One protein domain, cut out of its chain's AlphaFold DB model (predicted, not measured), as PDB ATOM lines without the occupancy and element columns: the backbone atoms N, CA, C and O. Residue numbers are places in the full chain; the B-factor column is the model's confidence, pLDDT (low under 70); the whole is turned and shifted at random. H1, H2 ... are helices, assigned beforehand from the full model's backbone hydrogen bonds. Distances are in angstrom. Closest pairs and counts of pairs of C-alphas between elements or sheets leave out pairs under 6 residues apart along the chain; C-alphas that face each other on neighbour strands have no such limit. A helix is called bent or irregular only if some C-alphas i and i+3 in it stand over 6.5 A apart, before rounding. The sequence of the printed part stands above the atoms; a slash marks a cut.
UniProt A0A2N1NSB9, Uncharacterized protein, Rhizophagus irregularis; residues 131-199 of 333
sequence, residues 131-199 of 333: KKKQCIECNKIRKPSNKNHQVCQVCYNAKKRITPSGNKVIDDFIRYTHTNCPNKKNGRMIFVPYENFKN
ATOM      1  N   LYS A 131     169.297 160.049 197.272       77.31
ATOM      2  CA  LYS A 131     168.720 161.384 197.480       77.31
ATOM      3  C   LYS A 131     167.487 161.247 198.383       77.31
ATOM      4  O   LYS A 131     166.530 160.559 198.026       77.31
ATOM      5  N   LYS A 132     167.521 161.865 199.569       82.94
ATOM      6  CA  LYS A 132     166.348 161.939 200.455       82.94
ATOM      7  C   LYS A 132     165.260 162.759 199.758       82.94
ATOM      8  O   LYS A 132     165.572 163.739 199.088       82.94
ATOM      9  N   LYS A 133     164.001 162.362 199.921       85.19
ATOM     10  CA  LYS A 133     162.835 163.048 199.347       85.19
ATOM     11  C   LYS A 133     161.763 163.227 200.417       85.19
ATOM     12  O   LYS A 133     161.754 162.497 201.414       85.19
ATOM     13  N   GLN A 134     160.886 164.203 200.224       85.19
ATOM     14  CA  GLN A 134     159.700 164.350 201.058       85.19
ATOM     15  C   GLN A 134     158.754 163.176 200.798       85.19
ATOM     16  O   GLN A 134     158.479 162.827 199.653       85.19
ATOM     17  N   CYS A 135     158.315 162.525 201.869       85.38
ATOM     18  CA  CYS A 135     157.366 161.423 201.803       85.38
ATOM     19  C   CYS A 135     155.934 161.961 201.764       85.38
ATOM     20  O   CYS A 135     155.579 162.708 202.668       85.38
ATOM     21  N   ILE A 136     155.097 161.488 200.836       85.75
ATOM     22  CA  ILE A 136     153.686 161.919 200.738       85.75
ATOM     23  C   ILE A 136     152.841 161.535 201.970       85.75
ATOM     24  O   ILE A 136     151.929 162.251 202.349       85.75
ATOM     25  N   GLU A 137     153.173 160.421 202.635       84.19
ATOM     26  CA  GLU A 137     152.388 159.888 203.768       84.19
ATOM     27  C   GLU A 137     152.678 160.553 205.119       84.19
ATOM     28  O   GLU A 137     151.798 160.670 205.965       84.19
ATOM     29  N   CYS A 138     153.935 160.923 205.379       80.62
ATOM     30  CA  CYS A 138     154.335 161.495 206.672       80.62
ATOM     31  C   CYS A 138     154.890 162.910 206.559       80.62
ATOM     32  O   CYS A 138     155.357 163.444 207.560       80.62
ATOM     33  N   ASN A 139     154.923 163.476 205.350       82.25
ATOM     34  CA  ASN A 139     155.452 164.800 205.016       82.25
ATOM     35  C   ASN A 139     156.898 165.069 205.466       82.25
ATOM     36  O   ASN A 139     157.389 166.187 205.353       82.25
ATOM     37  N   LYS A 140     157.627 164.037 205.910       81.19
ATOM     38  CA  LYS A 140     159.016 164.130 206.376       81.19
ATOM     39  C   LYS A 140     160.007 163.806 205.264       81.19
ATOM     40  O   LYS A 140     159.792 162.890 204.467       81.19
ATOM     41  N   ILE A 141     161.146 164.499 205.278       83.94
ATOM     42  CA  ILE A 141     162.275 164.246 204.375       83.94
ATOM     43  C   ILE A 141     163.010 162.985 204.831       83.94
ATOM     44  O   ILE A 141     163.677 162.962 205.868       83.94
ATOM     45  N   ARG A 142     162.878 161.901 204.064       83.00
ATOM     46  CA  ARG A 142     163.396 160.576 204.430       83.00
ATOM     47  C   ARG A 142     163.954 159.841 203.218       83.00
ATOM     48  O   ARG A 142     163.839 160.289 202.080       83.00
ATOM     49  N   LYS A 143     164.596 158.699 203.476       85.06
ATOM     50  CA  LYS A 143     164.991 157.783 202.404       85.06
ATOM     51  C   LYS A 143     163.720 157.192 201.770       85.06
ATOM     52  O   LYS A 143     162.905 156.631 202.520       85.06
ATOM     53  N   PRO A 144     163.526 157.343 200.448       84.44
ATOM     54  CA  PRO A 144     162.410 156.720 199.748       84.44
ATOM     55  C   PRO A 144     162.506 155.198 199.864       84.44
ATOM     56  O   PRO A 144     163.595 154.654 200.058       84.44
ATOM     57  N   SER A 145     161.371 154.514 199.789       84.06
ATOM     58  CA  SER A 145     161.379 153.060 199.728       84.06
ATOM     59  C   SER A 145     161.846 152.586 198.356       84.06
ATOM     60  O   SER A 145     161.449 153.159 197.344       84.06
ATOM     61  N   ASN A 146     162.605 151.489 198.319       79.44
ATOM     62  CA  ASN A 146     163.029 150.856 197.064       79.44
ATOM     63  C   ASN A 146     161.833 150.406 196.203       79.44
ATOM     64  O   ASN A 146     161.949 150.319 194.987       79.44
ATOM     65  N   LYS A 147     160.690 150.097 196.836       80.50
ATOM     66  CA  LYS A 147     159.487 149.596 196.152       80.50
ATOM     67  C   LYS A 147     158.529 150.707 195.729       80.50
ATOM     68  O   LYS A 147     157.871 150.584 194.707       80.50
ATOM     69  N   ASN A 148     158.439 151.782 196.508       80.00
ATOM     70  CA  ASN A 148     157.642 152.951 196.155       80.00
ATOM     71  C   ASN A 148     158.409 154.216 196.552       80.00
ATOM     72  O   ASN A 148     158.464 154.588 197.724       80.00
ATOM     73  N   HIS A 149     158.984 154.878 195.550       80.12
ATOM     74  CA  HIS A 149     159.841 156.043 195.737       80.12
ATOM     75  C   HIS A 149     159.098 157.306 196.211       80.12
ATOM     76  O   HIS A 149     159.754 158.284 196.569       80.12
ATOM     77  N   GLN A 150     157.759 157.294 196.217       83.19
ATOM     78  CA  GLN A 150     156.925 158.393 196.722       83.19
ATOM     79  C   GLN A 150     156.745 158.331 198.248       83.19
ATOM     80  O   GLN A 150     156.513 159.349 198.903       83.19
ATOM     81  N   VAL A 151     156.890 157.140 198.837       87.88
ATOM     82  CA  VAL A 151     156.787 156.920 200.284       87.88
ATOM     83  C   VAL A 151     158.152 156.591 200.873       87.88
ATOM     84  O   VAL A 151     159.008 155.982 200.235       87.88
ATOM     85  N   CYS A 152     158.389 156.978 202.123       86.00
ATOM     86  CA  CYS A 152     159.630 156.610 202.790       86.00
ATOM     87  C   CYS A 152     159.631 155.138 203.213       86.00
ATOM     88  O   CYS A 152     158.578 154.542 203.451       86.00
ATOM     89  N   GLN A 153     160.826 154.570 203.393       84.50
ATOM     90  CA  GLN A 153     160.983 153.180 203.834       84.50
ATOM     91  C   GLN A 153     160.257 152.886 205.161       84.50
ATOM     92  O   GLN A 153     159.748 151.786 205.361       84.50
ATOM     93  N   VAL A 154     160.166 153.877 206.052       85.00
ATOM     94  CA  VAL A 154     159.475 153.755 207.345       85.00
ATOM     95  C   VAL A 154     157.967 153.600 207.148       85.00
ATOM     96  O   VAL A 154     157.391 152.644 207.653       85.00
ATOM     97  N   CYS A 155     157.337 154.500 206.387       85.12
ATOM     98  CA  CYS A 155     155.903 154.438 206.087       85.12
ATOM     99  C   CYS A 155     155.550 153.167 205.314       85.12
ATOM    100  O   CYS A 155     154.554 152.520 205.620       85.12
ATOM    101  N   TYR A 156     156.404 152.770 204.367       86.06
ATOM    102  CA  TYR A 156     156.233 151.524 203.630       86.06
ATOM    103  C   TYR A 156     156.226 150.298 204.557       86.06
ATOM    104  O   TYR A 156     155.371 149.426 204.429       86.06
ATOM    105  N   ASN A 157     157.148 150.241 205.523       84.12
ATOM    106  CA  ASN A 157     157.203 149.150 206.495       84.12
ATOM    107  C   ASN A 157     156.034 149.195 207.490       84.12
ATOM    108  O   ASN A 157     155.515 148.143 207.847       84.12
ATOM    109  N   ALA A 158     155.615 150.387 207.926       83.19
ATOM    110  CA  ALA A 158     154.473 150.561 208.822       83.19
ATOM    111  C   ALA A 158     153.180 150.043 208.178       83.19
ATOM    112  O   ALA A 158     152.454 149.274 208.798       83.19
ATOM    113  N   LYS A 159     152.953 150.359 206.896       84.81
ATOM    114  CA  LYS A 159     151.773 149.906 206.141       84.81
ATOM    115  C   LYS A 159     151.640 148.380 206.066       84.81
ATOM    116  O   LYS A 159     150.537 147.879 205.924       84.81
ATOM    117  N   LYS A 160     152.745 147.636 206.178       82.94
ATOM    118  CA  LYS A 160     152.723 146.163 206.219       82.94
ATOM    119  C   LYS A 160     152.394 145.577 207.588       82.94
ATOM    120  O   LYS A 160     152.062 144.405 207.663       82.94
ATOM    121  N   ARG A 161     152.597 146.346 208.658       77.94
ATOM    122  CA  ARG A 161     152.487 145.878 210.049       77.94
ATOM    123  C   ARG A 161     151.171 146.273 210.706       77.94
ATOM    124  O   ARG A 161     150.813 145.690 211.718       77.94
ATOM    125  N   ILE A 162     150.516 147.306 210.189       79.88
ATOM    126  CA  ILE A 162     149.309 147.872 210.781       79.88
ATOM    127  C   ILE A 162     148.094 147.194 210.159       79.88
ATOM    128  O   ILE A 162     147.870 147.309 208.954       79.88
ATOM    129  N   THR A 163     147.306 146.537 211.001       80.69
ATOM    130  CA  THR A 163     145.949 146.110 210.664       80.69
ATOM    131  C   THR A 163     145.017 147.317 210.786       80.69
ATOM    132  O   THR A 163     145.053 147.981 211.826       80.69
ATOM    133  N   PRO A 164     144.219 147.643 209.755       80.38
ATOM    134  CA  PRO A 164     143.274 148.748 209.833       80.38
ATOM    135  C   PRO A 164     142.150 148.422 210.817       80.38
ATOM    136  O   PRO A 164     141.628 147.308 210.838       80.38
ATOM    137  N   SER A 165     141.766 149.414 211.610       78.19
ATOM    138  CA  SER A 165     140.635 149.337 212.536       78.19
ATOM    139  C   SER A 165     139.290 149.616 211.873       78.19
ATOM    140  O   SER A 165     138.245 149.377 212.473       78.19
ATOM    141  N   GLY A 166     139.303 150.178 210.659       75.94
ATOM    142  CA  GLY A 166     138.115 150.744 210.018       75.94
ATOM    143  C   GLY A 166     137.799 152.169 210.490       75.94
ATOM    144  O   GLY A 166     136.908 152.812 209.941       75.94
ATOM    145  N   ASN A 167     138.553 152.703 211.459       76.12
ATOM    146  CA  ASN A 167     138.451 154.083 211.914       76.12
ATOM    147  C   ASN A 167     139.714 154.865 211.532       76.12
ATOM    148  O   ASN A 167     140.778 154.695 212.125       76.12
ATOM    149  N   LYS A 168     139.561 155.803 210.589       77.06
ATOM    150  CA  LYS A 168     140.664 156.622 210.071       77.06
ATOM    151  C   LYS A 168     141.446 157.349 211.168       77.06
ATOM    152  O   LYS A 168     142.662 157.430 211.080       77.06
ATOM    153  N   VAL A 169     140.783 157.857 212.206       69.88
ATOM    154  CA  VAL A 169     141.458 158.595 213.289       69.88
ATOM    155  C   VAL A 169     142.363 157.661 214.096       69.88
ATOM    156  O   VAL A 169     143.517 157.994 214.364       69.88
ATOM    157  N   ILE A 170     141.859 156.473 214.439       65.69
ATOM    158  CA  ILE A 170     142.623 155.447 215.162       65.69
ATOM    159  C   ILE A 170     143.778 154.941 214.290       65.69
ATOM    160  O   ILE A 170     144.912 154.840 214.755       65.69
ATOM    161  N   ASP A 171     143.520 154.697 213.007       73.75
ATOM    162  CA  ASP A 171     144.523 154.221 212.053       73.75
ATOM    163  C   ASP A 171     145.631 155.256 211.810       73.75
ATOM    164  O   ASP A 171     146.809 154.902 211.697       73.75
ATOM    165  N   ASP A 172     145.278 156.541 211.758       77.06
ATOM    166  CA  ASP A 172     146.219 157.654 211.635       77.06
ATOM    167  C   ASP A 172     147.098 157.772 212.886       77.06
ATOM    168  O   ASP A 172     148.318 157.929 212.770       77.06
ATOM    169  N   PHE A 173     146.512 157.609 214.074       76.25
ATOM    170  CA  PHE A 173     147.243 157.613 215.339       76.25
ATOM    171  C   PHE A 173     148.199 156.421 215.461       76.25
ATOM    172  O   PHE A 173     149.397 156.601 215.703       76.25
ATOM    173  N   ILE A 174     147.724 155.201 215.199       78.25
ATOM    174  CA  ILE A 174     148.567 154.001 215.174       78.25
ATOM    175  C   ILE A 174     149.710 154.201 214.176       78.25
ATOM    176  O   ILE A 174     150.881 154.020 214.517       78.25
ATOM    177  N   ARG A 175     149.417 154.680 212.963       80.50
ATOM    178  CA  ARG A 175     150.435 154.979 211.947       80.50
ATOM    179  C   ARG A 175     151.445 156.026 212.409       80.50
ATOM    180  O   ARG A 175     152.637 155.894 212.106       80.50
ATOM    181  N   TYR A 176     151.021 157.038 213.156       79.06
ATOM    182  CA  TYR A 176     151.922 158.018 213.751       79.06
ATOM    183  C   TYR A 176     152.913 157.360 214.721       79.06
ATOM    184  O   TYR A 176     154.115 157.600 214.588       79.06
ATOM    185  N   THR A 177     152.470 156.451 215.599       75.44
ATOM    186  CA  THR A 177     153.380 155.747 216.533       75.44
ATOM    187  C   THR A 177     154.477 154.958 215.804       75.44
ATOM    188  O   THR A 177     155.642 154.978 216.204       75.44
ATOM    189  N   HIS A 178     154.153 154.344 214.659       76.31
ATOM    190  CA  HIS A 178     155.122 153.594 213.847       76.31
ATOM    191  C   HIS A 178     156.046 154.485 213.014       76.31
ATOM    192  O   HIS A 178     157.175 154.097 212.704       76.31
ATOM    193  N   THR A 179     155.582 155.667 212.607       77.56
ATOM    194  CA  THR A 179     156.310 156.516 211.655       77.56
ATOM    195  C   THR A 179     157.033 157.682 212.305       77.56
ATOM    196  O   THR A 179     157.980 158.189 211.701       77.56
ATOM    197  N   ASN A 180     156.659 158.125 213.504       73.94
ATOM    198  CA  ASN A 180     157.257 159.302 214.124       73.94
ATOM    199  C   ASN A 180     158.709 159.045 214.560       73.94
ATOM    200  O   ASN A 180     159.605 159.788 214.151       73.94
ATOM    201  N   CYS A 181     158.945 157.927 215.253       64.88
ATOM    202  CA  CYS A 181     160.231 157.550 215.842       64.88
ATOM    203  C   CYS A 181     160.735 156.206 215.275       64.88
ATOM    204  O   CYS A 181     160.685 155.190 215.965       64.88
ATOM    205  N   PRO A 182     161.254 156.163 214.032       60.25
ATOM    206  CA  PRO A 182     161.569 154.906 213.340       60.25
ATOM    207  C   PRO A 182     162.616 154.033 214.045       60.25
ATOM    208  O   PRO A 182     162.611 152.814 213.874       60.25
ATOM    209  N   ASN A 183     163.497 154.652 214.834       60.62
ATOM    210  CA  ASN A 183     164.594 153.978 215.527       60.62
ATOM    211  C   ASN A 183     164.164 153.363 216.867       60.62
ATOM    212  O   ASN A 183     164.896 152.547 217.417       60.62
ATOM    213  N   LYS A 184     162.984 153.725 217.391       60.34
ATOM    214  CA  LYS A 184     162.434 153.111 218.601       60.34
ATOM    215  C   LYS A 184     161.628 151.876 218.197       60.34
ATOM    216  O   LYS A 184     160.738 151.948 217.343       60.34
ATOM    217  N   LYS A 185     161.990 150.717 218.753       56.94
ATOM    218  CA  LYS A 185     161.216 149.477 218.583       56.94
ATOM    219  C   LYS A 185     160.001 149.446 219.525       56.94
ATOM    220  O   LYS A 185     158.969 148.916 219.134       56.94
ATOM    221  N   ASN A 186     160.110 150.104 220.679       54.53
ATOM    222  CA  ASN A 186     159.090 150.146 221.730       54.53
ATOM    223  C   ASN A 186     158.096 151.302 221.503       54.53
ATOM    224  O   ASN A 186     158.429 152.280 220.826       54.53
ATOM    225  N   GLY A 187     156.891 151.191 222.075       62.25
ATOM    226  CA  GLY A 187     155.842 152.224 222.007       62.25
ATOM    227  C   GLY A 187     155.049 152.255 220.695       62.25
ATOM    228  O   GLY A 187     154.366 153.232 220.402       62.25
ATOM    229  N   ARG A 188     155.159 151.205 219.872       69.81
ATOM    230  CA  ARG A 188     154.367 151.054 218.647       69.81
ATOM    231  C   ARG A 188     153.039 150.408 218.991       69.81
ATOM    232  O   ARG A 188     153.019 149.291 219.497       69.81
ATOM    233  N   MET A 189     151.954 151.095 218.678       74.06
ATOM    234  CA  MET A 189     150.612 150.597 218.960       74.06
ATOM    235  C   MET A 189     150.112 149.724 217.809       74.06
ATOM    236  O   MET A 189     150.575 149.852 216.672       74.06
ATOM    237  N   ILE A 190     149.182 148.821 218.101       77.94
ATOM    238  CA  ILE A 190     148.492 147.995 217.108       77.94
ATOM    239  C   ILE A 190     147.000 147.997 217.413       77.94
ATOM    240  O   ILE A 190     146.599 148.123 218.567       77.94
ATOM    241  N   PHE A 191     146.186 147.857 216.373       79.44
ATOM    242  CA  PHE A 191     144.767 147.601 216.545       79.44
ATOM    243  C   PHE A 191     144.549 146.100 216.731       79.44
ATOM    244  O   PHE A 191     145.064 145.302 215.944       79.44
ATOM    245  N   VAL A 192     143.784 145.725 217.757       75.31
ATOM    246  CA  VAL A 192     143.411 144.336 218.038       75.31
ATOM    247  C   VAL A 192     141.882 144.242 218.032       75.31
ATOM    248  O   VAL A 192     141.248 144.799 218.930       75.31
ATOM    249  N   PRO A 193     141.280 143.585 217.020       72.56
ATOM    250  CA  PRO A 193     139.847 143.312 216.975       72.56
ATOM    251  C   PRO A 193     139.343 142.584 218.223       72.56
ATOM    252  O   PRO A 193     140.051 141.748 218.783       72.56
ATOM    253  N   TYR A 194     138.097 142.863 218.614       54.84
ATOM    254  CA  TYR A 194     137.493 142.272 219.812       54.84
ATOM    255  C   TYR A 194     137.420 140.734 219.752       54.84
ATOM    256  O   TYR A 194     137.639 140.046 220.741       54.84
ATOM    257  N   GLU A 195     137.192 140.191 218.560       68.44
ATOM    258  CA  GLU A 195     137.105 138.750 218.289       68.44
ATOM    259  C   GLU A 195     138.395 137.984 218.631       68.44
ATOM    260  O   GLU A 195     138.369 136.773 218.841       68.44
ATOM    261  N   ASN A 196     139.532 138.683 218.718       67.06
ATOM    262  CA  ASN A 196     140.816 138.071 219.048       67.06
ATOM    263  C   ASN A 196     141.011 137.850 220.554       67.06
ATOM    264  O   ASN A 196     141.959 137.165 220.948       67.06
ATOM    265  N   PHE A 197     140.150 138.415 221.404       68.25
ATOM    266  CA  PHE A 197     140.192 138.174 222.842       68.25
ATOM    267  C   PHE A 197     139.434 136.877 223.162       68.25
ATOM    268  O   PHE A 197     138.226 136.778 222.964       68.25
ATOM    269  N   LYS A 198     140.152 135.866 223.663       67.56
ATOM    270  CA  LYS A 198     139.576 134.600 224.149       67.56
ATOM    271  C   LYS A 198     139.415 134.652 225.668       67.56
ATOM    272  O   LYS A 198     140.210 135.307 226.337       67.56
ATOM    273  N   ASN A 199     138.430 133.926 226.198       51.84
ATOM    274  CA  ASN A 199     138.170 133.786 227.639       51.84
ATOM    275  C   ASN A 199     137.885 135.126 228.335       51.84
ATOM    276  O   ASN A 199     138.498 135.480 229.340       51.84
TER     277      ASN A 199
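What this domain is: This is residues 131 to 199 of the 333 residues of an uncharacterized protein of Rhizophagus irregularis (UniProt A0A2N1NSB9). With little regular structure, this is a loop-rich, elongated model: a looped stretch, residues 131 to 152, at one end, two short helices, H1 and H2, crossing steeply in the middle, and a tail whose residues 194 to 199 stick out at the other end. The printed part has 69 residues, 22 of them in H1 then H2, with no named strand; the class is all helix. It is only just loose, close to compact, with a radius of gyration of the C-alphas of 13.5 A, and spans 51 by 23 by 20 A.

How they stand to each other: Residues 133 to 134 pair with residues 141 to 142, antiparallel. H1, residues 153 to 161, touches H2, residues 168 to 180, which meets it with residues 175 to 179 alone; the closest C-alphas, of Ala 158 and His 178, are 5.9 A apart. They run opposite ways at a steep tilt of 49 degrees. In H2 every O i to N i+4 pair is within hydrogen-bond range, in H1 3 of 5.

Where its parts are: H1 begins at C-alpha 153 (160.983, 153.180, 203.834) and is 12.8 A long. H2 is 17.3 A long and ends at C-alpha 180 (157.257, 159.302, 214.124).

The domain as a whole: The C-alphas of Lys 131 and Asn 199, the two farthest apart, are 51.0 A apart. The printed part has no cut, and the link from H1 to H2 is short. pLDDT is under 70 in residues 169 to 170, 181 to 188 and 194 to 199.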